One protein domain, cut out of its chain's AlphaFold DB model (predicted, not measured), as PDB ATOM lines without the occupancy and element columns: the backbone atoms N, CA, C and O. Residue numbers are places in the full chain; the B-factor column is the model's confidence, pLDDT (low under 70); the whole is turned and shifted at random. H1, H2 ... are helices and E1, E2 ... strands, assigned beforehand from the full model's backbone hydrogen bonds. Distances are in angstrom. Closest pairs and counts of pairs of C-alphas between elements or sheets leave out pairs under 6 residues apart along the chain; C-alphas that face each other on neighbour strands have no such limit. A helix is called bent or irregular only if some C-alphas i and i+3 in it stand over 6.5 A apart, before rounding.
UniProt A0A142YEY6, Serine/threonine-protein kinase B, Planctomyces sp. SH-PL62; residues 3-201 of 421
ATOM      1  N   LEU A   3     -27.314  53.025  46.441       88.44
ATOM      2  CA  LEU A   3     -27.038  54.244  45.686       88.44
ATOM      3  C   LEU A   3     -26.210  53.900  44.439       88.44
ATOM      4  O   LEU A   3     -25.032  53.559  44.538       88.44
ATOM      5  N   HIS A   4     -26.826  53.955  43.260       87.00
ATOM      6  CA  HIS A   4     -26.172  53.637  41.993       87.00
ATOM      7  C   HIS A   4     -25.756  54.909  41.254       87.00
ATOM      8  O   HIS A   4     -26.593  55.685  40.787       87.00
ATOM      9  N   THR A   5     -24.449  55.085  41.087       85.88
ATOM     10  CA  THR A   5     -23.881  56.125  40.225       85.88
ATOM     11  C   THR A   5     -23.881  55.656  38.772       85.88
ATOM     12  O   THR A   5     -23.243  54.660  38.429       85.88
ATOM     13  N   LEU A   6     -24.581  56.384  37.901       86.62
ATOM     14  CA  LEU A   6     -24.467  56.240  36.451       86.62
ATOM     15  C   LEU A   6     -23.320  57.128  35.955       86.62
ATOM     16  O   LEU A   6     -23.190  58.270  36.394       86.62
ATOM     17  N   PHE A   7     -22.508  56.638  35.019       87.12
ATOM     18  CA  PHE A   7     -21.335  57.349  34.494       87.12
ATOM     19  C   PHE A   7     -21.480  57.677  33.007       87.12
ATOM     20  O   PHE A   7     -22.266  57.053  32.293       87.12
ATOM     21  N   ARG A   8     -20.695  58.647  32.522       86.50
ATOM     22  CA  ARG A   8     -20.528  58.906  31.084       86.50
ATOM     23  C   ARG A   8     -19.307  58.152  30.562       86.50
ATOM     24  O   ARG A   8     -18.216  58.317  31.096       86.50
ATOM     25  N   ARG A   9     -19.465  57.447  29.442       77.94
ATOM     26  CA  ARG A   9     -18.457  56.629  28.737       77.94
ATOM     27  C   ARG A   9     -17.076  57.286  28.576       77.94
ATOM     28  O   ARG A   9     -16.073  56.589  28.533       77.94
ATOM     29  N   TRP A  10     -17.030  58.619  28.483       76.44
ATOM     30  CA  TRP A  10     -15.813  59.407  28.243       76.44
ATOM     31  C   TRP A  10     -15.599  60.564  29.241       76.44
ATOM     32  O   TRP A  10     -14.883  61.514  28.922       76.44
ATOM     33  N   ARG A  11     -16.244  60.561  30.420       74.00
ATOM     34  CA  ARG A  11     -16.013  61.580  31.467       74.00
ATOM     35  C   ARG A  11     -16.011  60.956  32.860       74.00
ATOM     36  O   ARG A  11     -16.851  60.126  33.169       74.00
ATOM     37  N   THR A  12     -15.124  61.454  33.717       63.91
ATOM     38  CA  THR A  12     -15.009  61.080  35.138       63.91
ATOM     39  C   THR A  12     -16.193  61.534  35.999       63.91
ATOM     40  O   THR A  12     -16.431  60.961  37.056       63.91
ATOM     41  N   GLY A  13     -16.939  62.556  35.567       72.38
ATOM     42  CA  GLY A  13     -18.106  63.058  36.291       72.38
ATOM     43  C   GLY A  13     -19.332  62.135  36.176       72.38
ATOM     44  O   GLY A  13     -19.597  61.620  35.081       72.38
ATOM     45  N   PRO A  14     -20.112  61.957  37.259       80.19
ATOM     46  CA  PRO A  14     -21.340  61.172  37.230       80.19
ATOM     47  C   PRO A  14     -22.395  61.802  36.306       80.19
ATOM     48  O   PRO A  14     -22.462  63.019  36.124       80.19
ATOM     49  N   LEU A  15     -23.225  60.949  35.713       83.88
ATOM     50  CA  LEU A  15     -24.385  61.314  34.899       83.88
ATOM     51  C   LEU A  15     -25.632  61.513  35.771       83.88
ATOM     52  O   LEU A  15     -26.384  62.457  35.548       83.88
ATOM     53  N   ALA A  16     -25.818  60.637  36.758       85.38
ATOM     54  CA  ALA A  16     -26.809  60.737  37.826       85.38
ATOM     55  C   ALA A  16     -26.388  59.841  38.999       85.38
ATOM     56  O   ALA A  16     -25.674  58.855  38.798       85.38
ATOM     57  N   LEU A  17     -26.867  60.150  40.203       87.62
ATOM     58  CA  LEU A  17     -26.934  59.199  41.311       87.62
ATOM     59  C   LEU A  17     -28.409  58.852  41.519       87.62
ATOM     60  O   LEU A  17     -29.250  59.750  41.542       87.62
ATOM     61  N   VAL A  18     -28.720  57.562  41.626       89.44
ATOM     62  CA  VAL A  18     -30.095  57.066  41.763       89.44
ATOM     63  C   VAL A  18     -30.122  55.929  42.775       89.44
ATOM     64  O   VAL A  18     -29.415  54.934  42.614       89.44
ATOM     65  N   GLU A  19     -30.956  56.048  43.802       88.62
ATOM     66  CA  GLU A  19     -31.237  54.937  44.709       88.62
ATOM     67  C   GLU A  19     -32.172  53.932  44.032       88.62
ATOM     68  O   GLU A  19     -33.229  54.292  43.508       88.62
ATOM     69  N   ALA A  20     -31.763  52.664  43.998       90.50
ATOM     70  CA  ALA A  20     -32.549  51.587  43.407       90.50
ATOM     71  C   ALA A  20     -32.201  50.226  44.031       90.50
ATOM     72  O   ALA A  20     -31.379  50.121  44.937       90.50
ATOM     73  N   GLU A  21     -32.829  49.163  43.541       90.44
ATOM     74  CA  GLU A  21     -32.506  47.772  43.902       90.44
ATOM     75  C   GLU A  21     -31.442  47.147  42.982       90.44
ATOM     76  O   GLU A  21     -30.882  46.103  43.300       90.44
ATOM     77  N   SER A  22     -31.171  47.755  41.821       90.56
ATOM     78  CA  SER A  22     -30.178  47.274  40.854       90.56
ATOM     79  C   SER A  22     -29.737  48.379  39.886       90.56
ATOM     80  O   SER A  22     -30.462  49.357  39.676       90.56
ATOM     81  N   ARG A  23     -28.590  48.190  39.209       87.88
ATOM     82  CA  ARG A  23     -28.124  49.099  38.135       87.88
ATOM     83  C   ARG A  23     -29.174  49.224  37.021       87.88
ATOM     84  O   ARG A  23     -29.435  50.332  36.571       87.88
ATOM     85  N   GLY A  24     -29.834  48.129  36.633       89.06
ATOM     86  CA  GLY A  24     -30.913  48.164  35.639       89.06
ATOM     87  C   GLY A  24     -32.119  48.999  36.078       89.06
ATOM     88  O   GLY A  24     -32.636  49.795  35.293       89.06
ATOM     89  N   ARG A  25     -32.522  48.895  37.353       91.94
ATOM     90  CA  ARG A  25     -33.612  49.703  37.920       91.94
ATOM     91  C   ARG A  25     -33.223  51.178  38.065       91.94
ATOM     92  O   ARG A  25     -34.050  52.043  37.798       91.94
ATOM     93  N   ALA A  26     -31.966  51.474  38.401       91.12
ATOM     94  CA  ALA A  26     -31.436  52.839  38.435       91.12
ATOM     95  C   ALA A  26     -31.469  53.519  37.053       91.12
ATOM     96  O   ALA A  26     -31.825  54.690  36.951       91.12
ATOM     97  N   VAL A  27     -31.159  52.778  35.983       91.62
ATOM     98  CA  VAL A  27     -31.225  53.266  34.589       91.62
ATOM     99  C   VAL A  27     -32.665  53.570  34.165       91.62
ATOM    100  O   VAL A  27     -32.920  54.613  33.566       91.62
ATOM    101  N   GLU A  28     -33.615  52.700  34.517       92.19
ATOM    102  CA  GLU A  28     -35.047  52.929  34.275       92.19
ATOM    103  C   GLU A  28     -35.566  54.163  35.033       92.19
ATOM    104  O   GLU A  28     -36.235  55.019  34.453       92.19
ATOM    105  N   LEU A  29     -35.214  54.293  36.316       91.62
ATOM    106  CA  LEU A  29     -35.596  55.436  37.147       91.62
ATOM    107  C   LEU A  29     -34.984  56.753  36.640       91.62
ATOM    108  O   LEU A  29     -35.696  57.754  36.595       91.62
ATOM    109  N   ALA A  30     -33.723  56.746  36.194       90.50
ATOM    110  CA  ALA A  30     -33.075  57.904  35.574       90.50
ATOM    111  C   ALA A  30     -33.800  58.348  34.292       90.50
ATOM    112  O   ALA A  30     -34.156  59.520  34.161       90.50
ATOM    113  N   ALA A  31     -34.087  57.414  33.379       89.44
ATOM    114  CA  ALA A  31     -34.823  57.714  32.150       89.44
ATOM    115  C   ALA A  31     -36.243  58.233  32.441       89.44
ATOM    116  O   ALA A  31     -36.683  59.211  31.835       89.44
ATOM    117  N   ARG A  32     -36.941  57.634  33.418       89.50
ATOM    118  CA  ARG A  32     -38.276  58.071  33.862       89.50
ATOM    119  C   ARG A  32     -38.263  59.462  34.507       89.50
ATOM    120  O   ARG A  32     -39.251  60.180  34.396       89.50
ATOM    121  N   ALA A  33     -37.158  59.854  35.139       87.25
ATOM    122  CA  ALA A  33     -36.928  61.204  35.657       87.25
ATOM    123  C   ALA A  33     -36.484  62.216  34.574       87.25
ATOM    124  O   ALA A  33     -36.148  63.353  34.898       87.25
ATOM    125  N   GLY A  34     -36.459  61.827  33.293       84.19
ATOM    126  CA  GLY A  34     -36.060  62.696  32.180       84.19
ATOM    127  C   GLY A  34     -34.547  62.888  32.030       84.19
ATOM    128  O   GLY A  34     -34.114  63.721  31.232       84.19
ATOM    129  N   VAL A  35     -33.723  62.127  32.760       88.19
ATOM    130  CA  VAL A  35     -32.262  62.192  32.628       88.19
ATOM    131  C   VAL A  35     -31.850  61.587  31.284       88.19
ATOM    132  O   VAL A  35     -32.115  60.419  31.005       88.19
ATOM    133  N   THR A  36     -31.159  62.371  30.452       89.38
ATOM    134  CA  THR A  36     -30.542  61.857  29.221       89.38
ATOM    135  C   THR A  36     -29.459  60.829  29.554       89.38
ATOM    136  O   THR A  36     -28.528  61.108  30.311       89.38
ATOM    137  N   LEU A  37     -29.564  59.643  28.953       91.69
ATOM    138  CA  LEU A  37     -28.577  58.566  29.028       91.69
ATOM    139  C   LEU A  37     -27.602  58.618  27.830       91.69
ATOM    140  O   LEU A  37     -26.893  57.648  27.550       91.69
ATOM    141  N   ALA A  38     -27.538  59.752  27.118       91.25
ATOM    142  CA  ALA A  38     -26.621  59.942  26.003       91.25
ATOM    143  C   ALA A  38     -25.163  59.819  26.470       91.25
ATOM    144  O   ALA A  38     -24.704  60.517  27.382       91.25
ATOM    145  N   TYR A  39     -24.422  58.937  25.803       90.69
ATOM    146  CA  TYR A  39     -23.060  58.531  26.142       90.69
ATOM    147  C   TYR A  39     -22.918  57.970  27.567       90.69
ATOM    148  O   TYR A  39     -21.836  58.068  28.146       90.69
ATOM    149  N   ALA A  40     -23.974  57.386  28.145       92.69
ATOM    150  CA  ALA A  40     -23.869  56.639  29.396       92.69
ATOM    151  C   ALA A  40     -22.994  55.382  29.225       92.69
ATOM    152  O   ALA A  40     -23.017  54.739  28.173       92.69
ATOM    153  N   ASP A  41     -22.245  55.018  30.268       93.38
ATOM    154  CA  ASP A  41     -21.710  53.662  30.405       93.38
ATOM    155  C   ASP A  41     -22.790  52.749  31.002       93.38
ATOM    156  O   ASP A  41     -23.159  52.862  32.177       93.38
ATOM    157  N   LEU A  42     -23.283  51.833  30.174       94.06
ATOM    158  CA  LEU A  42     -24.251  50.788  30.499       94.06
ATOM    159  C   LEU A  42     -23.702  49.410  30.068       94.06
ATOM    160  O   LEU A  42     -24.467  48.462  29.861       94.06
ATOM    161  N   LYS A  43     -22.374  49.290  29.923       94.62
ATOM    162  CA  LYS A  43     -21.708  48.091  29.414       94.62
ATOM    163  C   LYS A  43     -21.946  46.901  30.339       94.62
ATOM    164  O   LYS A  43     -21.793  47.007  31.556       94.62
ATOM    165  N   GLY A  44     -22.354  45.772  29.763       93.31
ATOM    166  CA  GLY A  44     -22.738  44.573  30.513       93.31
ATOM    167  C   GLY A  44     -23.925  44.766  31.469       93.31
ATOM    168  O   GLY A  44     -24.162  43.897  32.302       93.31
ATOM    169  N   CYS A  45     -24.666  45.883  31.398       94.12
ATOM    170  CA  CYS A  45     -25.746  46.159  32.342       94.12
ATOM    171  C   CYS A  45     -26.877  45.134  32.202       94.12
ATOM    172  O   CYS A  45     -27.367  44.872  31.102       94.12
ATOM    173  N   GLU A  46     -27.326  44.597  33.334       95.75
ATOM    174  CA  GLU A  46     -28.461  43.683  33.399       95.75
ATOM    175  C   GLU A  46     -29.729  44.468  33.740       95.75
ATOM    176  O   GLU A  46     -29.859  45.040  34.824       95.75
ATOM    177  N   ALA A  47     -30.647  44.541  32.777       93.81
ATOM    178  CA  ALA A  47     -31.935  45.215  32.915       93.81
ATOM    179  C   ALA A  47     -33.017  44.467  32.100       93.81
ATOM    180  O   ALA A  47     -33.562  45.007  31.132       93.81
ATOM    181  N   PRO A  48     -33.315  43.193  32.433       94.06
ATOM    182  CA  PRO A  48     -34.354  42.426  31.750       94.06
ATOM    183  C   PRO A  48     -35.717  43.120  31.889       94.06
ATOM    184  O   PRO A  48     -36.072  43.584  32.971       94.06
ATOM    185  N   ARG A  49     -36.487  43.176  30.796       94.69
ATOM    186  CA  ARG A  49     -37.817  43.820  30.721       94.69
ATOM    187  C   ARG A  49     -37.868  45.301  31.148       94.69
ATOM    188  O   ARG A  49     -38.949  45.798  31.451       94.69
ATOM    189  N   CYS A  50     -36.740  46.019  31.161       94.44
ATOM    190  CA  CYS A  50     -36.705  47.422  31.583       94.44
ATOM    191  C   CYS A  50     -37.575  48.335  30.699       94.44
ATOM    192  O   CYS A  50     -37.764  48.084  29.504       94.44
ATOM    193  N   PHE A  51     -38.105  49.407  31.291       95.50
ATOM    194  CA  PHE A  51     -39.036  50.322  30.634       95.50
ATOM    195  C   PHE A  51     -38.344  51.628  30.218       95.50
ATOM    196  O   PHE A  51     -38.239  52.573  30.995       95.50
ATOM    197  N   LEU A  52     -37.861  51.673  28.974       94.81
ATOM    198  CA  LEU A  52     -37.089  52.783  28.398       94.81
ATOM    199  C   LEU A  52     -37.715  53.359  27.097       94.81
ATOM    200  O   LEU A  52     -36.987  53.610  26.128       94.81
ATOM    201  N   PRO A  53     -39.048  53.570  27.003       94.94
ATOM    202  CA  PRO A  53     -39.654  54.121  25.794       94.94
ATOM    203  C   PRO A  53     -39.239  55.583  25.592       94.94
ATOM    204  O   PRO A  53     -39.291  56.388  26.517       94.94
ATOM    205  N   GLY A  54     -38.840  55.942  24.372       93.50
ATOM    206  CA  GLY A  54     -38.377  57.297  24.051       93.50
ATOM    207  C   GLY A  54     -37.047  57.704  24.702       93.50
ATOM    208  O   GLY A  54     -36.666  58.865  24.590       93.50
ATOM    209  N   ALA A  55     -36.343  56.786  25.377       94.56
ATOM    210  CA  ALA A  55     -35.112  57.104  26.091       94.56
ATOM    211  C   ALA A  55     -33.997  57.579  25.141       94.56
ATOM    212  O   ALA A  55     -33.733  56.966  24.104       94.56
ATOM    213  N   ASP A  56     -33.315  58.655  25.532       95.00
ATOM    214  CA  ASP A  56     -32.127  59.165  24.850       95.00
ATOM    215  C   ASP A  56     -30.895  58.352  25.267       95.00
ATOM    216  O   ASP A  56     -30.332  58.581  26.334       95.00
ATOM    217  N   LEU A  57     -30.497  57.399  24.424       95.62
ATOM    218  CA  LEU A  57     -29.372  56.474  24.609       95.62
ATOM    219  C   LEU A  57     -28.264  56.721  23.559       95.62
ATOM    220  O   LEU A  57     -27.436  55.847  23.288       95.62
ATOM    221  N   ARG A  58     -28.235  57.915  22.945       94.81
ATOM    222  CA  ARG A  58     -27.305  58.265  21.859       94.81
ATOM    223  C   ARG A  58     -25.853  58.050  22.268       94.81
ATOM    224  O   ARG A  58     -25.378  58.664  23.218       94.81
ATOM    225  N   GLY A  59     -25.125  57.208  21.541       92.00
ATOM    226  CA  GLY A  59     -23.706  56.941  21.800       92.00
ATOM    227  C   GLY A  59     -23.402  56.204  23.111       92.00
ATOM    228  O   GLY A  59     -22.225  56.103  23.474       92.00
ATOM    229  N   ALA A  60     -24.420  55.697  23.818       95.25
ATOM    230  CA  ALA A  60     -24.236  54.884  25.017       95.25
ATOM    231  C   ALA A  60     -23.393  53.627  24.727       95.25
ATOM    232  O   ALA A  60     -23.368  53.116  23.600       95.25
ATOM    233  N   ASP A  61     -22.682  53.146  25.748       96.81
ATOM    234  CA  ASP A  61     -22.060  51.820  25.733       96.81
ATOM    235  C   ASP A  61     -23.058  50.805  26.289       96.81
ATOM    236  O   ASP A  61     -23.372  50.842  27.473       96.81
ATOM    237  N   LEU A  62     -23.583  49.936  25.434       96.81
ATOM    238  CA  LEU A  62     -24.465  48.815  25.768       96.81
ATOM    239  C   LEU A  62     -23.823  47.488  25.321       96.81
ATOM    240  O   LEU A  62     -24.524  46.487  25.144       96.81
ATOM    241  N   ASP A  63     -22.500  47.456  25.116       97.50
ATOM    242  CA  ASP A  63     -21.796  46.239  24.705       97.50
ATOM    243  C   ASP A  63     -22.003  45.138  25.761       97.50
ATOM    244  O   ASP A  63     -21.886  45.369  26.967       97.50
ATOM    245  N   ALA A  64     -22.358  43.935  25.303       96.81
ATOM    246  CA  ALA A  64     -22.757  42.783  26.118       96.81
ATOM    247  C   ALA A  64     -23.906  43.019  27.135       96.81
ATOM    248  O   ALA A  64     -24.113  42.181  28.016       96.81
ATOM    249  N   ALA A  65     -24.675  44.113  27.037       96.94
ATOM    250  CA  ALA A  65     -25.793  44.378  27.950       96.94
ATOM    251  C   ALA A  65     -26.897  43.305  27.848       96.94
ATOM    252  O   ALA A  65     -27.211  42.807  26.760       96.94
ATOM    253  N   ARG A  66     -27.512  42.955  28.985       97.75
ATOM    254  CA  ARG A  66     -28.582  41.948  29.081       97.75
ATOM    255  C   ARG A  66     -29.935  42.635  29.224       97.75
ATOM    256  O   ARG A  66     -30.350  43.011  30.320       97.75
ATOM    257  N   LEU A  67     -30.622  42.767  28.092       96.81
ATOM    258  CA  LEU A  67     -31.884  43.489  27.909       96.81
ATOM    259  C   LEU A  67     -33.013  42.608  27.308       96.81
ATOM    260  O   LEU A  67     -33.767  43.089  26.452       96.81
ATOM    261  N   PRO A  68     -33.175  41.318  27.690       96.44
ATOM    262  CA  PRO A  68     -34.220  40.477  27.116       96.44
ATOM    263  C   PRO A  68     -35.607  41.025  27.479       96.44
ATOM    264  O   PRO A  68     -35.879  41.351  28.638       96.44
ATOM    265  N   GLY A  69     -36.485  41.141  26.484       95.44
ATOM    266  CA  GLY A  69     -37.825  41.712  26.649       95.44
ATOM    267  C   GLY A  69     -37.878  43.212  26.979       95.44
ATOM    268  O   GLY A  69     -38.935  43.676  27.392       95.44
ATOM    269  N   ALA A  70     -36.781  43.968  26.850       97.19
ATOM    270  CA  ALA A  70     -36.757  45.400  27.171       97.19
ATOM    271  C   ALA A  70     -37.687  46.239  26.270       97.19
ATOM    272  O   ALA A  70     -37.808  45.991  25.068       97.19
ATOM    273  N   TYR A  71     -38.311  47.272  26.837       97.38
ATOM    274  CA  TYR A  71     -39.221  48.182  26.139       97.38
ATOM    275  C   TYR A  71     -38.483  49.460  25.721       97.38
ATOM    276  O   TYR A  71     -38.477  50.454  26.439       97.38
ATOM    277  N   LEU A  72     -37.880  49.431  24.534       96.81
ATOM    278  CA  LEU A  72     -37.087  50.501  23.909       96.81
ATOM    279  C   LEU A  72     -37.843  51.179  22.743       96.81
ATOM    280  O   LEU A  72     -37.245  51.719  21.811       96.81
ATOM    281  N   ARG A  73     -39.183  51.141  22.761       96.38
ATOM    282  CA  ARG A  73     -40.037  51.737  21.720       96.38
ATOM    283  C   ARG A  73     -39.717  53.229  21.573       96.38
ATOM    284  O   ARG A  73     -39.804  53.964  22.551       96.38
ATOM    285  N   ARG A  74     -39.426  53.692  20.351       95.81
ATOM    286  CA  ARG A  74     -39.002  55.080  20.042       95.81
ATOM    287  C   ARG A  74     -37.713  55.552  20.743       95.81
ATOM    288  O   ARG A  74     -37.455  56.749  20.738       95.81
ATOM    289  N   ALA A  75     -36.915  54.664  21.342       97.00
ATOM    290  CA  ALA A  75     -35.635  55.057  21.934       97.00
ATOM    291  C   ALA A  75     -34.653  55.567  20.862       97.00
ATOM    292  O   ALA A  75     -34.626  55.064  19.734       97.00
ATOM    293  N   ASP A  76     -33.834  56.552  21.227       96.94
ATOM    294  CA  ASP A  76     -32.798  57.117  20.365       96.94
ATOM    295  C   ASP A  76     -31.454  56.460  20.690       96.94
ATOM    296  O   ASP A  76     -30.782  56.810  21.657       96.94
ATOM    297  N   LEU A  77     -31.080  55.472  19.882       97.31
ATOM    298  CA  LEU A  77     -29.876  54.652  20.017       97.31
ATOM    299  C   LEU A  77     -28.820  55.027  18.961       97.31
ATOM    300  O   LEU A  77     -27.911  54.243  18.666       97.31
ATOM    301  N   ARG A  78     -28.905  56.233  18.374       91.31
ATOM    302  CA  ARG A  78     -27.967  56.679  17.332       91.31
ATOM    303  C   ARG A  78     -26.526  56.609  17.816       91.31
ATOM    304  O   ARG A  78     -26.185  57.092  18.894       91.31
ATOM    305  N   THR A  79     -25.653  56.037  16.989       91.62
ATOM    306  CA  THR A  79     -24.226  55.794  17.297       91.62
ATOM    307  C   THR A  79     -23.931  55.017  18.592       91.62
ATOM    308  O   THR A  79     -22.769  54.951  18.987       91.62
ATOM    309  N   ALA A  80     -24.929  54.426  19.260       95.88
ATOM    310  CA  ALA A  80     -24.693  53.567  20.419       95.88
ATOM    311  C   ALA A  80     -23.947  52.292  19.998       95.88
ATOM    312  O   ALA A  80     -24.049  51.849  18.848       95.88
ATOM    313  N   THR A  81     -23.202  51.689  20.921       95.56
ATOM    314  CA  THR A  81     -22.591  50.372  20.697       95.56
ATOM    315  C   THR A  81     -23.360  49.340  21.506       95.56
ATOM    316  O   THR A  81     -23.671  49.575  22.666       95.56
ATOM    317  N   LEU A  82     -23.742  48.245  20.858       97.25
ATOM    318  CA  LEU A  82     -24.551  47.156  21.400       97.25
ATOM    319  C   LEU A  82     -23.893  45.812  21.041       97.25
ATOM    320  O   LEU A  82     -24.575  44.833  20.730       97.25
ATOM    321  N   VAL A  83     -22.557  45.773  20.990       91.75
ATOM    322  CA  VAL A  83     -21.808  44.628  20.458       91.75
ATOM    323  C   VAL A  83     -22.015  43.423  21.377       91.75
ATOM    324  O   VAL A  83     -21.717  43.486  22.569       91.75
ATOM    325  N   GLY A  84     -22.567  42.334  20.841       91.50
ATOM    326  CA  GLY A  84     -22.946  41.147  21.616       91.50
ATOM    327  C   GLY A  84     -24.093  41.352  22.619       91.50
ATOM    328  O   GLY A  84     -24.280  40.503  23.491       91.50
ATOM    329  N   ALA A  85     -24.853  42.453  22.544       97.25
ATOM    330  CA  ALA A  85     -25.972  42.708  23.454       97.25
ATOM    331  C   ALA A  85     -27.105  41.677  23.285       97.25
ATOM    332  O   ALA A  85     -27.424  41.250  22.171       97.25
ATOM    333  N   LEU A  86     -27.747  41.296  24.393       97.19
ATOM    334  CA  LEU A  86     -28.842  40.324  24.417       97.19
ATOM    335  C   LEU A  86     -30.190  41.049  24.522       97.19
ATOM    336  O   LEU A  86     -30.631  41.401  25.613       97.19
ATOM    337  N   LEU A  87     -30.841  41.244  23.377       96.50
ATOM    338  CA  LEU A  87     -32.098  41.982  23.179       96.50
ATOM    339  C   LEU A  87     -33.241  41.057  22.708       96.50
ATOM    340  O   LEU A  87     -34.209  41.499  22.086       96.50
ATOM    341  N   ALA A  88     -33.142  39.754  22.985       88.12
ATOM    342  CA  ALA A  88     -34.139  38.778  22.560       88.12
ATOM    343  C   ALA A  88     -35.526  39.117  23.142       88.12
ATOM    344  O   ALA A  88     -35.676  39.326  24.348       88.12
ATOM    345  N   GLY A  89     -36.542  39.196  22.281       90.19
ATOM    346  CA  GLY A  89     -37.899  39.617  22.648       90.19
ATOM    347  C   GLY A  89     -38.081  41.111  22.957       90.19
ATOM    348  O   GLY A  89     -39.169  41.492  23.380       90.19
ATOM    349  N   ALA A  90     -37.060  41.963  22.799       97.00
ATOM    350  CA  ALA A  90     -37.173  43.395  23.093       97.00
ATOM    351  C   ALA A  90     -38.086  44.132  22.091       97.00
ATOM    352  O   ALA A  90     -38.112  43.817  20.900       97.00
ATOM    353  N   SER A  91     -38.804  45.156  22.556       96.88
ATOM    354  CA  SER A  91     -39.591  46.044  21.695       96.88
ATOM    355  C   SER A  91     -38.785  47.296  21.360       96.88
ATOM    356  O   SER A  91     -38.646  48.197  22.180       96.88
ATOM    357  N   LEU A  92     -38.270  47.349  20.138       95.56
ATOM    358  CA  LEU A  92     -37.507  48.441  19.524       95.56
ATOM    359  C   LEU A  92     -38.326  49.144  18.420       95.56
ATOM    360  O   LEU A  92     -37.784  49.824  17.549       95.56
ATOM    361  N   ARG A  93     -39.657  48.994  18.446       88.69
ATOM    362  CA  ARG A  93     -40.580  49.570  17.460       88.69
ATOM    363  C   ARG A  93     -40.395  51.089  17.371       88.69
ATOM    364  O   ARG A  93     -40.438  51.782  18.389       88.69
ATOM    365  N   GLN A  94     -40.234  51.614  16.158       89.44
ATOM    366  CA  GLN A  94     -39.933  53.031  15.884       89.44
ATOM    367  C   GLN A  94     -38.628  53.566  16.531       89.44
ATOM    368  O   GLN A  94     -38.483  54.781  16.647       89.44
ATOM    369  N   ALA A  95     -37.692  52.714  16.974       94.44
ATOM    370  CA  ALA A  95     -36.410  53.154  17.540       94.44
ATOM    371  C   ALA A  95     -35.416  53.634  16.464       94.44
ATOM    372  O   ALA A  95     -35.408  53.148  15.328       94.44
ATOM    373  N   ASP A  96     -34.543  54.571  16.835       90.25
ATOM    374  CA  ASP A  96     -33.518  55.131  15.950       90.25
ATOM    375  C   ASP A  96     -32.152  54.491  16.236       90.25
ATOM    376  O   ASP A  96     -31.446  54.874  17.163       90.25
ATOM    377  N   LEU A  97     -31.778  53.496  15.432       91.81
ATOM    378  CA  LEU A  97     -30.520  52.745  15.516       91.81
ATOM    379  C   LEU A  97     -29.501  53.225  14.463       91.81
ATOM    380  O   LEU A  97     -28.545  52.512  14.135       91.81
ATOM    381  N   ARG A  98     -29.674  54.429  13.894       83.56
ATOM    382  CA  ARG A  98     -28.816  54.909  12.798       83.56
ATOM    383  C   ARG A  98     -27.365  55.030  13.260       83.56
ATOM    384  O   ARG A  98     -27.057  55.647  14.283       83.56
ATOM    385  N   ARG A  99     -26.453  54.448  12.474       83.56
ATOM    386  CA  ARG A  99     -25.014  54.319  12.779       83.56
ATOM    387  C   ARG A  99     -24.679  53.554  14.077       83.56
ATOM    388  O   ARG A  99     -23.533  53.631  14.516       83.56
ATOM    389  N   ALA A 100     -25.623  52.833  14.687       90.44
ATOM    390  CA  ALA A 100     -25.353  51.998  15.858       90.44
ATOM    391  C   ALA A 100     -24.480  50.775  15.508       90.44
ATOM    392  O   ALA A 100     -24.490  50.285  14.374       90.44
ATOM    393  N   ASP A 101     -23.727  50.264  16.479       86.12
ATOM    394  CA  ASP A 101     -22.879  49.079  16.320       86.12
ATOM    395  C   ASP A 101     -23.516  47.858  16.998       86.12
ATOM    396  O   ASP A 101     -23.278  47.598  18.171       86.12
ATOM    397  N   LEU A 102     -24.348  47.124  16.256       88.31
ATOM    398  CA  LEU A 102     -25.099  45.952  16.727       88.31
ATOM    399  C   LEU A 102     -24.342  44.631  16.498       88.31
ATOM    400  O   LEU A 102     -24.954  43.568  16.536       88.31
ATOM    401  N   ARG A 103     -23.035  44.658  16.193       83.38
ATOM    402  CA  ARG A 103     -22.293  43.448  15.793       83.38
ATOM    403  C   ARG A 103     -22.490  42.299  16.782       83.38
ATOM    404  O   ARG A 103     -22.332  42.470  17.986       83.38
ATOM    405  N   ASP A 104     -22.836  41.136  16.241       83.56
ATOM    406  CA  ASP A 104     -23.014  39.880  16.976       83.56
ATOM    407  C   ASP A 104     -24.112  39.908  18.074       83.56
ATOM    408  O   ASP A 104     -24.187  39.000  18.901       83.56
ATOM    409  N   ALA A 105     -24.993  40.921  18.069       89.00
ATOM    410  CA  ALA A 105     -26.111  41.059  19.007       89.00
ATOM    411  C   ALA A 105     -27.268  40.073  18.744       89.00
ATOM    412  O   ALA A 105     -27.510  39.626  17.616       89.00
ATOM    413  N   ASP A 106     -28.034  39.765  19.790       84.25
ATOM    414  CA  ASP A 106     -29.174  38.847  19.740       84.25
ATOM    415  C   ASP A 106     -30.509  39.604  19.776       84.25
ATOM    416  O   ASP A 106     -30.942  40.063  20.828       84.25
ATOM    417  N   LEU A 107     -31.163  39.717  18.618       84.38
ATOM    418  CA  LEU A 107     -32.471  40.348  18.406       84.38
ATOM    419  C   LEU A 107     -33.562  39.312  18.060       84.38
ATOM    420  O   LEU A 107     -34.590  39.654  17.472       84.38
ATOM    421  N   ARG A 108     -33.373  38.026  18.397       81.31
ATOM    422  CA  ARG A 108     -34.383  36.982  18.136       81.31
ATOM    423  C   ARG A 108     -35.720  37.353  18.782       81.31
ATOM    424  O   ARG A 108     -35.762  37.701  19.961       81.31
ATOM    425  N   ARG A 109     -36.817  37.245  18.026       80.88
ATOM    426  CA  ARG A 109     -38.183  37.627  18.451       80.88
ATOM    427  C   ARG A 109     -38.369  39.100  18.873       80.88
ATOM    428  O   ARG A 109     -39.358  39.406  19.530       80.88
ATOM    429  N   ALA A 110     -37.452  40.007  18.530       84.56
ATOM    430  CA  ALA A 110     -37.618  41.438  18.807       84.56
ATOM    431  C   ALA A 110     -38.671  42.092  17.885       84.56
ATOM    432  O   ALA A 110     -38.814  41.704  16.726       84.56
ATOM    433  N   ASP A 111     -39.377  43.115  18.373       81.94
ATOM    434  CA  ASP A 111     -40.244  43.978  17.554       81.94
ATOM    435  C   ASP A 111     -39.441  45.199  17.095       81.94
ATOM    436  O   ASP A 111     -39.210  46.119  17.877       81.94
ATOM    437  N   LEU A 112     -39.000  45.199  15.839       82.62
ATOM    438  CA  LEU A 112     -38.163  46.228  15.206       82.62
ATOM    439  C   LEU A 112     -38.952  47.028  14.159       82.62
ATOM    440  O   LEU A 112     -38.365  47.744  13.345       82.62
ATOM    441  N   ARG A 113     -40.284  46.911  14.150       79.12
ATOM    442  CA  ARG A 113     -41.131  47.518  13.119       79.12
ATOM    443  C   ARG A 113     -40.931  49.027  13.080       79.12
ATOM    444  O   ARG A 113     -40.970  49.697  14.117       79.12
ATOM    445  N   ASN A 114     -40.742  49.570  11.880       78.44
ATOM    446  CA  ASN A 114     -40.483  50.994  11.642       78.44
ATOM    447  C   ASN A 114     -39.190  51.529  12.319       78.44
ATOM    448  O   ASN A 114     -39.054  52.741  12.495       78.44
ATOM    449  N   ALA A 115     -38.256  50.667  12.745       82.62
ATOM    450  CA  ALA A 115     -36.966  51.094  13.301       82.62
ATOM    451  C   ALA A 115     -35.970  51.506  12.197       82.62
ATOM    452  O   ALA A 115     -36.045  51.032  11.063       82.62
ATOM    453  N   GLN A 116     -35.026  52.396  12.517       79.62
ATOM    454  CA  GLN A 116     -34.097  52.972  11.533       79.62
ATOM    455  C   GLN A 116     -32.662  52.464  11.724       79.62
ATOM    456  O   GLN A 116     -31.999  52.837  12.683       79.62
ATOM    457  N   PHE A 117     -32.146  51.682  10.776       76.50
ATOM    458  CA  PHE A 117     -30.809  51.068  10.800       76.50
ATOM    459  C   PHE A 117     -29.816  51.694   9.801       76.50
ATOM    460  O   PHE A 117     -28.767  51.112   9.524       76.50
ATOM    461  N   LEU A 118     -30.111  52.870   9.231       74.56
ATOM    462  CA  LEU A 118     -29.253  53.500   8.216       74.56
ATOM    463  C   LEU A 118     -27.809  53.681   8.728       74.56
ATOM    464  O   LEU A 118     -27.561  54.338   9.743       74.56
ATOM    465  N   GLY A 119     -26.845  53.081   8.025       70.44
ATOM    466  CA  GLY A 119     -25.433  53.051   8.408       70.44
ATOM    467  C   GLY A 119     -25.080  52.247   9.668       70.44
ATOM    468  O   GLY A 119     -23.934  52.340  10.110       70.44
ATOM    469  N   ALA A 120     -26.010  51.494  10.265       80.25
ATOM    470  CA  ALA A 120     -25.729  50.608  11.397       80.25
ATOM    471  C   ALA A 120     -24.829  49.423  10.991       80.25
ATOM    472  O   ALA A 120     -24.737  49.073   9.809       80.25
ATOM    473  N   LYS A 121     -24.170  48.781  11.964       76.62
ATOM    474  CA  LYS A 121     -23.353  47.575  11.739       76.62
ATOM    475  C   LYS A 121     -24.106  46.326  12.194       76.62
ATOM    476  O   LYS A 121     -24.298  46.144  13.389       76.62
ATOM    477  N   LEU A 122     -24.493  45.462  11.251       72.69
ATOM    478  CA  LEU A 122     -25.370  44.302  11.492       72.69
ATOM    479  C   LEU A 122     -24.669  42.931  11.364       72.69
ATOM    480  O   LEU A 122     -25.317  41.887  11.389       72.69
ATOM    481  N   ARG A 123     -23.336  42.899  11.223       74.31
ATOM    482  CA  ARG A 123     -22.569  41.649  11.059       74.31
ATOM    483  C   ARG A 123     -22.760  40.733  12.274       74.31
ATOM    484  O   ARG A 123     -22.417  41.129  13.381       74.31
ATOM    485  N   GLY A 124     -23.249  39.513  12.049       68.06
ATOM    486  CA  GLY A 124     -23.444  38.497  13.092       68.06
ATOM    487  C   GLY A 124     -24.735  38.637  13.908       68.06
ATOM    488  O   GLY A 124     -24.987  37.804  14.776       68.06
ATOM    489  N   VAL A 125     -25.564  39.652  13.631       77.12
ATOM    490  CA  VAL A 125     -26.838  39.869  14.331       77.12
ATOM    491  C   VAL A 125     -27.790  38.683  14.135       77.12
ATOM    492  O   VAL A 125     -28.004  38.215  13.015       77.12
ATOM    493  N   ARG A 126     -28.411  38.217  15.224       71.81
ATOM    494  CA  ARG A 126     -29.395  37.119  15.210       71.81
ATOM    495  C   ARG A 126     -30.813  37.683  15.214       71.81
ATOM    496  O   ARG A 126     -31.201  38.315  16.186       71.81
ATOM    497  N   LEU A 127     -31.596  37.427  14.165       69.56
ATOM    498  CA  LEU A 127     -32.938  38.015  13.964       69.56
ATOM    499  C   LEU A 127     -34.067  36.983  13.792       69.56
ATOM    500  O   LEU A 127     -35.158  37.319  13.347       69.56
ATOM    501  N   THR A 128     -33.837  35.716  14.151       70.31
ATOM    502  CA  THR A 128     -34.835  34.644  13.995       70.31
ATOM    503  C   THR A 128     -36.156  34.996  14.694       70.31
ATOM    504  O   THR A 128     -36.196  35.149  15.918       70.31
ATOM    505  N   GLY A 129     -37.232  35.115  13.911       64.44
ATOM    506  CA  GLY A 129     -38.578  35.457  14.381       64.44
ATOM    507  C   GLY A 129     -38.782  36.918  14.805       64.44
ATOM    508  O   GLY A 129     -39.757  37.191  15.495       64.44
ATOM    509  N   ALA A 130     -37.867  37.835  14.473       73.94
ATOM    510  CA  ALA A 130     -38.048  39.266  14.721       73.94
ATOM    511  C   ALA A 130     -39.025  39.899  13.712       73.94
ATOM    512  O   ALA A 130     -39.013  39.540  12.535       73.94
ATOM    513  N   LEU A 131     -39.832  40.863  14.163       69.50
ATOM    514  CA  LEU A 131     -40.751  41.632  13.315       69.50
ATOM    515  C   LEU A 131     -40.019  42.866  12.777       69.50
ATOM    516  O   LEU A 131     -39.512  43.655  13.574       69.50
ATOM    517  N   ILE A 132     -39.950  43.043  11.459       65.88
ATOM    518  CA  ILE A 132     -39.101  44.063  10.802       65.88
ATOM    519  C   ILE A 132     -39.876  44.975   9.837       65.88
ATOM    520  O   ILE A 132     -39.283  45.748   9.091       65.88
ATOM    521  N   ASP A 133     -41.204  44.921   9.872       65.19
ATOM    522  CA  ASP A 133     -42.114  45.590   8.946       65.19
ATOM    523  C   ASP A 133     -41.889  47.121   8.935       65.19
ATOM    524  O   ASP A 133     -41.978  47.808   9.965       65.19
ATOM    525  N   GLY A 134     -41.556  47.657   7.756       59.59
ATOM    526  CA  GLY A 134     -41.200  49.065   7.545       59.59
ATOM    527  C   GLY A 134     -39.872  49.510   8.180       59.59
ATOM    528  O   GLY A 134     -39.671  50.709   8.369       59.59
ATOM    529  N   ALA A 135     -38.988  48.593   8.586       69.00
ATOM    530  CA  ALA A 135     -37.669  48.949   9.111       69.00
ATOM    531  C   ALA A 135     -36.716  49.406   7.991       69.00
ATOM    532  O   ALA A 135     -36.498  48.696   7.011       69.00
ATOM    533  N   LEU A 136     -36.098  50.577   8.159       63.28
ATOM    534  CA  LEU A 136     -35.240  51.195   7.141       63.28
ATOM    535  C   LEU A 136     -33.792  50.714   7.292       63.28
ATOM    536  O   LEU A 136     -33.138  51.036   8.287       63.28
ATOM    537  N   ILE A 137     -33.270  49.969   6.315       65.44
ATOM    538  CA  ILE A 137     -31.940  49.331   6.360       65.44
ATOM    539  C   ILE A 137     -31.069  49.836   5.194       65.44
ATOM    540  O   ILE A 137     -31.556  50.269   4.157       65.44
ATOM    541  N   ASP A 138     -29.751  49.842   5.387       58.44
ATOM    542  CA  ASP A 138     -28.762  50.336   4.420       58.44
ATOM    543  C   ASP A 138     -28.421  49.273   3.354       58.44
ATOM    544  O   ASP A 138     -28.084  48.141   3.710       58.44
ATOM    545  N   TRP A 139     -28.443  49.641   2.063       51.56
ATOM    546  CA  TRP A 139     -28.214  48.732   0.921       51.56
ATOM    547  C   TRP A 139     -26.902  47.938   0.995       51.56
ATOM    548  O   TRP A 139     -26.791  46.857   0.411       51.56
ATOM    549  N   ARG A 140     -25.895  48.430   1.731       50.69
ATOM    550  CA  ARG A 140     -24.614  47.726   1.934       50.69
ATOM    551  C   ARG A 140     -24.779  46.420   2.712       50.69
ATOM    552  O   ARG A 140     -23.925  45.543   2.610       50.69
ATOM    553  N   TRP A 141     -25.899  46.254   3.416       56.50
ATOM    554  CA  TRP A 141     -26.325  44.986   4.008       56.50
ATOM    555  C   TRP A 141     -27.093  44.090   3.030       56.50
ATOM    556  O   TRP A 141     -27.742  43.155   3.467       56.50
ATOM    557  N   ALA A 142     -26.948  44.292   1.717       48.69
ATOM    558  CA  ALA A 142     -27.090  43.301   0.645       48.69
ATOM    559  C   ALA A 142     -27.275  41.836   1.106       48.69
ATOM    560  O   ALA A 142     -28.342  41.250   0.945       48.69
ATOM    561  N   GLY A 143     -26.243  41.247   1.726       47.56
ATOM    562  CA  GLY A 143     -26.242  39.850   2.175       47.56
ATOM    563  C   GLY A 143     -27.272  39.504   3.260       47.56
ATOM    564  O   GLY A 143     -27.665  38.350   3.350       47.56
ATOM    565  N   PHE A 144     -27.749  40.473   4.044       52.78
ATOM    566  CA  PHE A 144     -28.852  40.307   4.998       52.78
ATOM    567  C   PHE A 144     -30.199  40.122   4.282       52.78
ATOM    568  O   PHE A 144     -30.965  39.244   4.667       52.78
ATOM    569  N   ALA A 145     -30.453  40.857   3.193       54.06
ATOM    570  CA  ALA A 145     -31.619  40.618   2.337       54.06
ATOM    571  C   ALA A 145     -31.551  39.231   1.665       54.06
ATOM    572  O   ALA A 145     -32.547  38.513   1.616       54.06
ATOM    573  N   VAL A 146     -30.358  38.810   1.225       49.94
ATOM    574  CA  VAL A 146     -30.138  37.449   0.696       49.94
ATOM    575  C   VAL A 146     -30.365  36.375   1.762       49.94
ATOM    576  O   VAL A 146     -30.943  35.333   1.467       49.94
ATOM    577  N   GLU A 147     -29.936  36.614   2.999       51.34
ATOM    578  CA  GLU A 147     -30.094  35.672   4.110       51.34
ATOM    579  C   GLU A 147     -31.542  35.595   4.628       51.34
ATOM    580  O   GLU A 147     -31.963  34.530   5.075       51.34
ATOM    581  N   LEU A 148     -32.324  36.676   4.513       54.81
ATOM    582  CA  LEU A 148     -33.780  36.660   4.697       54.81
ATOM    583  C   LEU A 148     -34.459  35.791   3.627       54.81
ATOM    584  O   LEU A 148     -35.113  34.807   3.970       54.81
ATOM    585  N   LEU A 149     -34.239  36.092   2.341       53.03
ATOM    586  CA  LEU A 149     -34.846  35.355   1.219       53.03
ATOM    587  C   LEU A 149     -34.441  33.869   1.176       53.03
ATOM    588  O   LEU A 149     -35.213  33.027   0.734       53.03
ATOM    589  N   ARG A 150     -33.246  33.511   1.665       49.47
ATOM    590  CA  ARG A 150     -32.811  32.106   1.800       49.47
ATOM    591  C   ARG A 150     -33.539  31.322   2.895       49.47
ATOM    592  O   ARG A 150     -33.451  30.096   2.895       49.47
ATOM    593  N   ARG A 151     -34.177  32.001   3.854       49.53
ATOM    594  CA  ARG A 151     -34.804  31.380   5.035       49.53
ATOM    595  C   ARG A 151     -36.323  31.265   4.935       49.53
ATOM    596  O   ARG A 151     -36.894  30.487   5.693       49.53
ATOM    597  N   ASP A 152     -36.949  31.977   4.000       52.22
ATOM    598  CA  ASP A 152     -38.349  31.793   3.611       52.22
ATOM    599  C   ASP A 152     -38.424  31.418   2.115       52.22
ATOM    600  O   ASP A 152     -38.492  32.303   1.258       52.22
ATOM    601  N   PRO A 153     -38.366  30.115   1.770       47.12
ATOM    602  CA  PRO A 153     -38.354  29.657   0.380       47.12
ATOM    603  C   PRO A 153     -39.711  29.797  -0.329       47.12
ATOM    604  O   PRO A 153     -39.741  29.722  -1.558       47.12
ATOM    605  N   ASP A 154     -40.798  30.001   0.423       45.81
ATOM    606  CA  ASP A 154     -42.136  30.277  -0.117       45.81
ATOM    607  C   ASP A 154     -42.359  31.784  -0.330       45.81
ATOM    608  O   ASP A 154     -43.273  32.162  -1.061       45.81
ATOM    609  N   CYS A 155     -41.510  32.635   0.265       50.56
ATOM    610  CA  CYS A 155     -41.461  34.082   0.053       50.56
ATOM    611  C   CYS A 155     -42.832  34.760   0.205       50.56
ATOM    612  O   CYS A 155     -43.349  35.381  -0.726       50.56
ATOM    613  N   ARG A 156     -43.420  34.666   1.403       46.84
ATOM    614  CA  ARG A 156     -44.663  35.389   1.715       46.84
ATOM    615  C   ARG A 156     -44.408  36.902   1.738       46.84
ATOM    616  O   ARG A 156     -43.279  37.347   1.970       46.84
ATOM    617  N   ASP A 157     -45.451  37.682   1.447       48.06
ATOM    618  CA  ASP A 157     -45.334  39.049   0.915       48.06
ATOM    619  C   ASP A 157     -44.426  40.002   1.706       48.06
ATOM    620  O   ASP A 157     -43.784  40.856   1.100       48.06
ATOM    621  N   ASP A 158     -44.312  39.858   3.027       47.31
ATOM    622  CA  ASP A 158     -43.515  40.751   3.873       47.31
ATOM    623  C   ASP A 158     -42.017  40.747   3.521       47.31
ATOM    624  O   ASP A 158     -41.396  41.809   3.440       47.31
ATOM    625  N   ALA A 159     -41.428  39.574   3.255       48.34
ATOM    626  CA  ALA A 159     -40.016  39.473   2.878       48.34
ATOM    627  C   ALA A 159     -39.770  40.041   1.470       48.34
ATOM    628  O   ALA A 159     -38.778  40.737   1.240       48.34
ATOM    629  N   LEU A 160     -40.703  39.792   0.543       48.12
ATOM    630  CA  LEU A 160     -40.676  40.337  -0.815       48.12
ATOM    631  C   LEU A 160     -40.764  41.864  -0.799       48.12
ATOM    632  O   LEU A 160     -39.931  42.554  -1.392       48.12
ATOM    633  N   ARG A 161     -41.756  42.384  -0.076       49.25
ATOM    634  CA  ARG A 161     -42.029  43.805   0.104       49.25
ATOM    635  C   ARG A 161     -40.840  44.524   0.726       49.25
ATOM    636  O   ARG A 161     -40.433  45.552   0.193       49.25
ATOM    637  N   LEU A 162     -40.250  43.973   1.789       51.78
ATOM    638  CA  LEU A 162     -39.081  44.568   2.435       51.78
ATOM    639  C   LEU A 162     -37.906  44.687   1.453       51.78
ATOM    640  O   LEU A 162     -37.269  45.732   1.380       51.78
ATOM    641  N   VAL A 163     -37.634  43.649   0.654       53.78
ATOM    642  CA  VAL A 163     -36.554  43.688  -0.349       53.78
ATOM    643  C   VAL A 163     -36.831  44.711  -1.456       53.78
ATOM    644  O   VAL A 163     -35.893  45.346  -1.932       53.78
ATOM    645  N   VAL A 164     -38.096  44.927  -1.832       50.31
ATOM    646  CA  VAL A 164     -38.502  45.972  -2.788       50.31
ATOM    647  C   VAL A 164     -38.350  47.375  -2.190       50.31
ATOM    648  O   VAL A 164     -37.687  48.216  -2.793       50.31
ATOM    649  N   GLU A 165     -38.895  47.632  -0.999       50.56
ATOM    650  CA  GLU A 165     -38.782  48.932  -0.314       50.56
ATOM    651  C   GLU A 165     -37.297  49.314  -0.107       50.56
ATOM    652  O   GLU A 165     -36.875  50.411  -0.482       50.56
ATOM    653  N   LEU A 166     -36.462  48.365   0.343       50.50
ATOM    654  CA  LEU A 166     -35.012  48.544   0.522       50.50
ATOM    655  C   LEU A 166     -34.212  48.712  -0.787       50.50
ATOM    656  O   LEU A 166     -33.082  49.202  -0.744       50.50
ATOM    657  N   ALA A 167     -34.747  48.291  -1.937       50.03
ATOM    658  CA  ALA A 167     -34.060  48.387  -3.228       50.03
ATOM    659  C   ALA A 167     -34.272  49.732  -3.938       50.03
ATOM    660  O   ALA A 167     -33.435  50.122  -4.761       50.03
ATOM    661  N   PHE A 168     -35.386  50.420  -3.663       49.72
ATOM    662  CA  PHE A 168     -35.850  51.526  -4.507       49.72
ATOM    663  C   PHE A 168     -35.922  52.899  -3.828       49.72
ATOM    664  O   PHE A 168     -35.894  53.899  -4.557       49.72
ATOM    665  N   GLU A 169     -35.930  52.997  -2.494       41.91
ATOM    666  CA  GLU A 169     -35.872  54.297  -1.811       41.91
ATOM    667  C   GLU A 169     -34.508  55.005  -1.994       41.91
ATOM    668  O   GLU A 169     -33.539  54.732  -1.288       41.91
ATOM    669  N   ARG A 170     -34.494  56.005  -2.894       41.22
ATOM    670  CA  ARG A 170     -33.459  57.048  -3.103       41.22
ATOM    671  C   ARG A 170     -32.150  56.621  -3.785       41.22
ATOM    672  O   ARG A 170     -31.140  56.394  -3.125       41.22
ATOM    673  N   ASP A 171     -32.175  56.660  -5.120       42.19
ATOM    674  CA  ASP A 171     -31.153  57.150  -6.081       42.19
ATOM    675  C   ASP A 171     -29.690  56.660  -6.022       42.19
ATOM    676  O   ASP A 171     -28.906  56.945  -6.925       42.19
ATOM    677  N   VAL A 172     -29.299  55.861  -5.034       46.81
ATOM    678  CA  VAL A 172     -27.986  55.214  -4.945       46.81
ATOM    679  C   VAL A 172     -28.221  53.708  -4.983       46.81
ATOM    680  O   VAL A 172     -28.164  53.031  -3.958       46.81
ATOM    681  N   ARG A 173     -28.532  53.191  -6.181       52.84
ATOM    682  CA  ARG A 173     -28.949  51.796  -6.433       52.84
ATOM    683  C   ARG A 173     -27.847  50.933  -7.089       52.84
ATOM    684  O   ARG A 173     -27.970  50.560  -8.256       52.84
ATOM    685  N   PRO A 174     -26.751  50.565  -6.396       48.78
ATOM    686  CA  PRO A 174     -25.785  49.619  -6.939       48.78
ATOM    687  C   PRO A 174     -26.350  48.191  -6.869       48.78
ATOM    688  O   PRO A 174     -26.235  47.509  -5.851       48.78
ATOM    689  N   TYR A 175     -26.889  47.700  -7.987       50.44
ATOM    690  CA  TYR A 175     -27.455  46.348  -8.172       50.44
ATOM    691  C   TYR A 175     -26.505  45.161  -7.865       50.44
ATOM    692  O   TYR A 175     -26.875  43.998  -8.019       50.44
ATOM    693  N   ALA A 176     -25.283  45.419  -7.389       50.28
ATOM    694  CA  ALA A 176     -24.297  44.418  -6.988       50.28
ATOM    695  C   ALA A 176     -24.814  43.433  -5.919       50.28
ATOM    696  O   ALA A 176     -24.359  42.288  -5.885       50.28
ATOM    697  N   TRP A 177     -25.781  43.841  -5.088       50.84
ATOM    698  CA  TRP A 177     -26.414  42.986  -4.076       50.84
ATOM    699  C   TRP A 177     -27.259  41.844  -4.659       50.84
ATOM    700  O   TRP A 177     -27.466  40.838  -3.983       50.84
ATOM    701  N   LEU A 178     -27.687  41.953  -5.921       52.00
ATOM    702  CA  LEU A 178     -28.402  40.886  -6.619       52.00
ATOM    703  C   LEU A 178     -27.459  39.775  -7.123       52.00
ATOM    704  O   LEU A 178     -27.883  38.632  -7.284       52.00
ATOM    705  N   ARG A 179     -26.163  40.060  -7.332       53.25
ATOM    706  CA  ARG A 179     -25.190  39.078  -7.863       53.25
ATOM    707  C   ARG A 179     -25.101  37.795  -7.010       53.25
ATOM    708  O   ARG A 179     -25.094  36.711  -7.595       53.25
ATOM    709  N   PRO A 180     -25.088  37.847  -5.660       49.53
ATOM    710  CA  PRO A 180     -25.220  36.653  -4.821       49.53
ATOM    711  C   PRO A 180     -26.548  35.893  -4.972       49.53
ATOM    712  O   PRO A 180     -26.530  34.668  -4.863       49.53
ATOM    713  N   LEU A 181     -27.677  36.569  -5.231       50.84
ATOM    714  CA  LEU A 181     -28.990  35.923  -5.406       50.84
ATOM    715  C   LEU A 181     -29.019  35.086  -6.688       50.84
ATOM    716  O   LEU A 181     -29.291  33.887  -6.620       50.84
ATOM    717  N   PHE A 182     -28.619  35.669  -7.824       53.53
ATOM    718  CA  PHE A 182     -28.558  34.960  -9.111       53.53
ATOM    719  C   PHE A 182     -27.626  33.737  -9.082       53.53
ATOM    720  O   PHE A 182     -27.918  32.726  -9.714       53.53
ATOM    721  N   ARG A 183     -26.540  33.791  -8.298       50.53
ATOM    722  CA  ARG A 183     -25.640  32.641  -8.072       50.53
ATOM    723  C   ARG A 183     -26.212  31.568  -7.140       50.53
ATOM    724  O   ARG A 183     -25.709  30.450  -7.155       50.53
ATOM    725  N   SER A 184     -27.192  31.899  -6.296       43.53
ATOM    726  CA  SER A 184     -27.662  31.017  -5.214       43.53
ATOM    727  C   SER A 184     -28.933  30.237  -5.547       43.53
ATOM    728  O   SER A 184     -29.138  29.166  -4.981       43.53
ATOM    729  N   SER A 185     -29.839  30.768  -6.377       47.03
ATOM    730  CA  SER A 185     -31.173  30.164  -6.547       47.03
ATOM    731  C   SER A 185     -31.835  30.524  -7.886       47.03
ATOM    732  O   SER A 185     -32.340  31.637  -8.023       47.03
ATOM    733  N   PRO A 186     -31.931  29.583  -8.849       52.34
ATOM    734  CA  PRO A 186     -32.567  29.824 -10.148       52.34
ATOM    735  C   PRO A 186     -33.998  30.378 -10.075       52.34
ATOM    736  O   PRO A 186     -34.317  31.324 -10.781       52.34
ATOM    737  N   ARG A 187     -34.839  29.873  -9.159       49.91
ATOM    738  CA  ARG A 187     -36.227  30.354  -8.972       49.91
ATOM    739  C   ARG A 187     -36.315  31.832  -8.564       49.91
ATOM    740  O   ARG A 187     -37.280  32.510  -8.895       49.91
ATOM    741  N   VAL A 188     -35.294  32.333  -7.868       49.03
ATOM    742  CA  VAL A 188     -35.204  33.734  -7.439       49.03
ATOM    743  C   VAL A 188     -34.804  34.638  -8.616       49.03
ATOM    744  O   VAL A 188     -35.064  35.833  -8.574       49.03
ATOM    745  N   VAL A 189     -34.236  34.090  -9.700       51.03
ATOM    746  CA  VAL A 189     -33.914  34.854 -10.920       51.03
ATOM    747  C   VAL A 189     -35.193  35.273 -11.641       51.03
ATOM    748  O   VAL A 189     -35.371  36.458 -11.901       51.03
ATOM    749  N   ASP A 190     -36.102  34.331 -11.909       49.91
ATOM    750  CA  ASP A 190     -37.361  34.604 -12.620       49.91
ATOM    751  C   ASP A 190     -38.246  35.586 -11.830       49.91
ATOM    752  O   ASP A 190     -38.781  36.551 -12.386       49.91
ATOM    753  N   TRP A 191     -38.325  35.398 -10.507       56.66
ATOM    754  CA  TRP A 191     -38.966  36.339  -9.586       56.66
ATOM    755  C   TRP A 191     -38.329  37.737  -9.648       56.66
ATOM    756  O   TRP A 191     -39.032  38.725  -9.877       56.66
ATOM    757  N   ALA A 192     -37.002  37.831  -9.502       51.00
ATOM    758  CA  ALA A 192     -36.298  39.109  -9.506       51.00
ATOM    759  C   ALA A 192     -36.475  39.833 -10.846       51.00
ATOM    760  O   ALA A 192     -36.771  41.022 -10.852       51.00
ATOM    761  N   CYS A 193     -36.385  39.129 -11.977       51.31
ATOM    762  CA  CYS A 193     -36.661  39.692 -13.302       51.31
ATOM    763  C   CYS A 193     -38.101  40.223 -13.424       51.31
ATOM    764  O   CYS A 193     -38.306  41.287 -14.005       51.31
ATOM    765  N   THR A 194     -39.087  39.532 -12.839       49.56
ATOM    766  CA  THR A 194     -40.504  39.942 -12.871       49.56
ATOM    767  C   THR A 194     -40.770  41.224 -12.068       49.56
ATOM    768  O   THR A 194     -41.619  42.027 -12.458       49.56
ATOM    769  N   ILE A 195     -40.039  41.444 -10.969       47.44
ATOM    770  CA  ILE A 195     -40.141  42.669 -10.155       47.44
ATOM    771  C   ILE A 195     -39.262  43.796 -10.711       47.44
ATOM    772  O   ILE A 195     -39.762  44.891 -10.962       47.44
ATOM    773  N   LEU A 196     -37.974  43.536 -10.957       49.78
ATOM    774  CA  LEU A 196     -37.027  44.523 -11.492       49.78
ATOM    775  C   LEU A 196     -37.500  45.059 -12.851       49.78
ATOM    776  O   LEU A 196     -37.453  46.263 -13.076       49.78
ATOM    777  N   GLY A 197     -38.044  44.201 -13.720       46.66
ATOM    778  CA  GLY A 197     -38.583  44.597 -15.025       46.66
ATOM    779  C   GLY A 197     -39.789  45.546 -14.974       46.66
ATOM    780  O   GLY A 197     -40.106  46.155 -15.990       46.66
ATOM    781  N   ARG A 198     -40.446  45.708 -13.814       43.78
ATOM    782  CA  ARG A 198     -41.496  46.725 -13.586       43.78
ATOM    783  C   ARG A 198     -40.960  48.028 -12.985       43.78
ATOM    784  O   ARG A 198     -41.678  49.022 -12.978       43.78
ATOM    785  N   ALA A 199     -39.738  48.012 -12.455       39.44
ATOM    786  CA  ALA A 199     -39.098  49.135 -11.767       39.44
ATOM    787  C   ALA A 199     -37.949  49.778 -12.571       39.44
ATOM    788  O   ALA A 199     -37.341  50.737 -12.101       39.44
ATOM    789  N   ILE A 200     -37.658  49.243 -13.760       44.84
ATOM    790  CA  ILE A 200     -36.737  49.796 -14.755       44.84
ATOM    791  C   ILE A 200     -37.561  50.624 -15.749       44.84
ATOM    792  O   ILE A 200     -38.444  50.089 -16.422       44.84
ATOM    793  N   LEU A 201     -37.278  51.921 -15.839       40.38
ATOM    794  CA  LEU A 201     -37.974  52.872 -16.704       40.38
ATOM    795  C   LEU A 201     -37.202  53.134 -18.015       40.38
ATOM    796  O   LEU A 201     -35.985  52.925 -18.081       40.38
TER     797      LEU A 201
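Overview. This is residues 3 to 201 of the 421 residues of the protein "Serine/threonine-protein kinase B" of Planctomyces sp. SH-PL62 (UniProt A0A142YEY6). Little of this rod is in named elements: residues 33 to 138 wind in stacked turns, with the hairpin E1, E2 and H1 at one end and H2 to H5 at the other. The printed part has 199 residues, 73 in named elements, in the order E1 E2 H1 H2 H3 H4 H5. It is mixed and compact, radius of gyration of the C-alphas 18.9 A, spanning 62 by 29 by 22 A.

Arrangement. E1, residues 3 to 8, and E2, residues 11 to 20, form an antiparallel hairpin; N 6 and O 16, 2.8 A apart, are within hydrogen-bond range. H1, residues 23 to 32, comes closest to E2 at the C-alphas of Ala 26 and Ala 20, 5.2 A. H2, residues 139 to 149, is irregular: C-alphas 140 and 143 are 8.0 A apart. It forms a helical hairpin with H3, residues 157 to 168, closest C-alphas Ala 145 and Val 163, 6.4 A. H2 touches H4, residues 175 to 184, closest C-alphas Ala 142 and Trp 177, 4.8 A. H5, residues 186 to 199, touches H4 only at the corner, with residues 188 to 189 alone, closest C-alphas Val 189 and Phe 182, 5.7 A. Every O i to N i+4 pair is within hydrogen-bond range in H1 and H3, against 4 of 7 in H2, 3 of 6 in H4 and 8 of 10 in H5.

Along the chain. E1 begins at C-alpha 3 (-27.038, 54.244, 45.686). E2 measures 22.7 A. H5, 20.4 A, ends at C-alpha 199 (-39.098, 49.135, -11.767).

Size, cuts and confidence. The farthest C-alphas, Leu 3 and Leu 201, are 63.4 A apart. The printed part has no cut; the link H1 to H2 is long. In this model 75 printed residues have pLDDT under 70, among them residues 131 to 201.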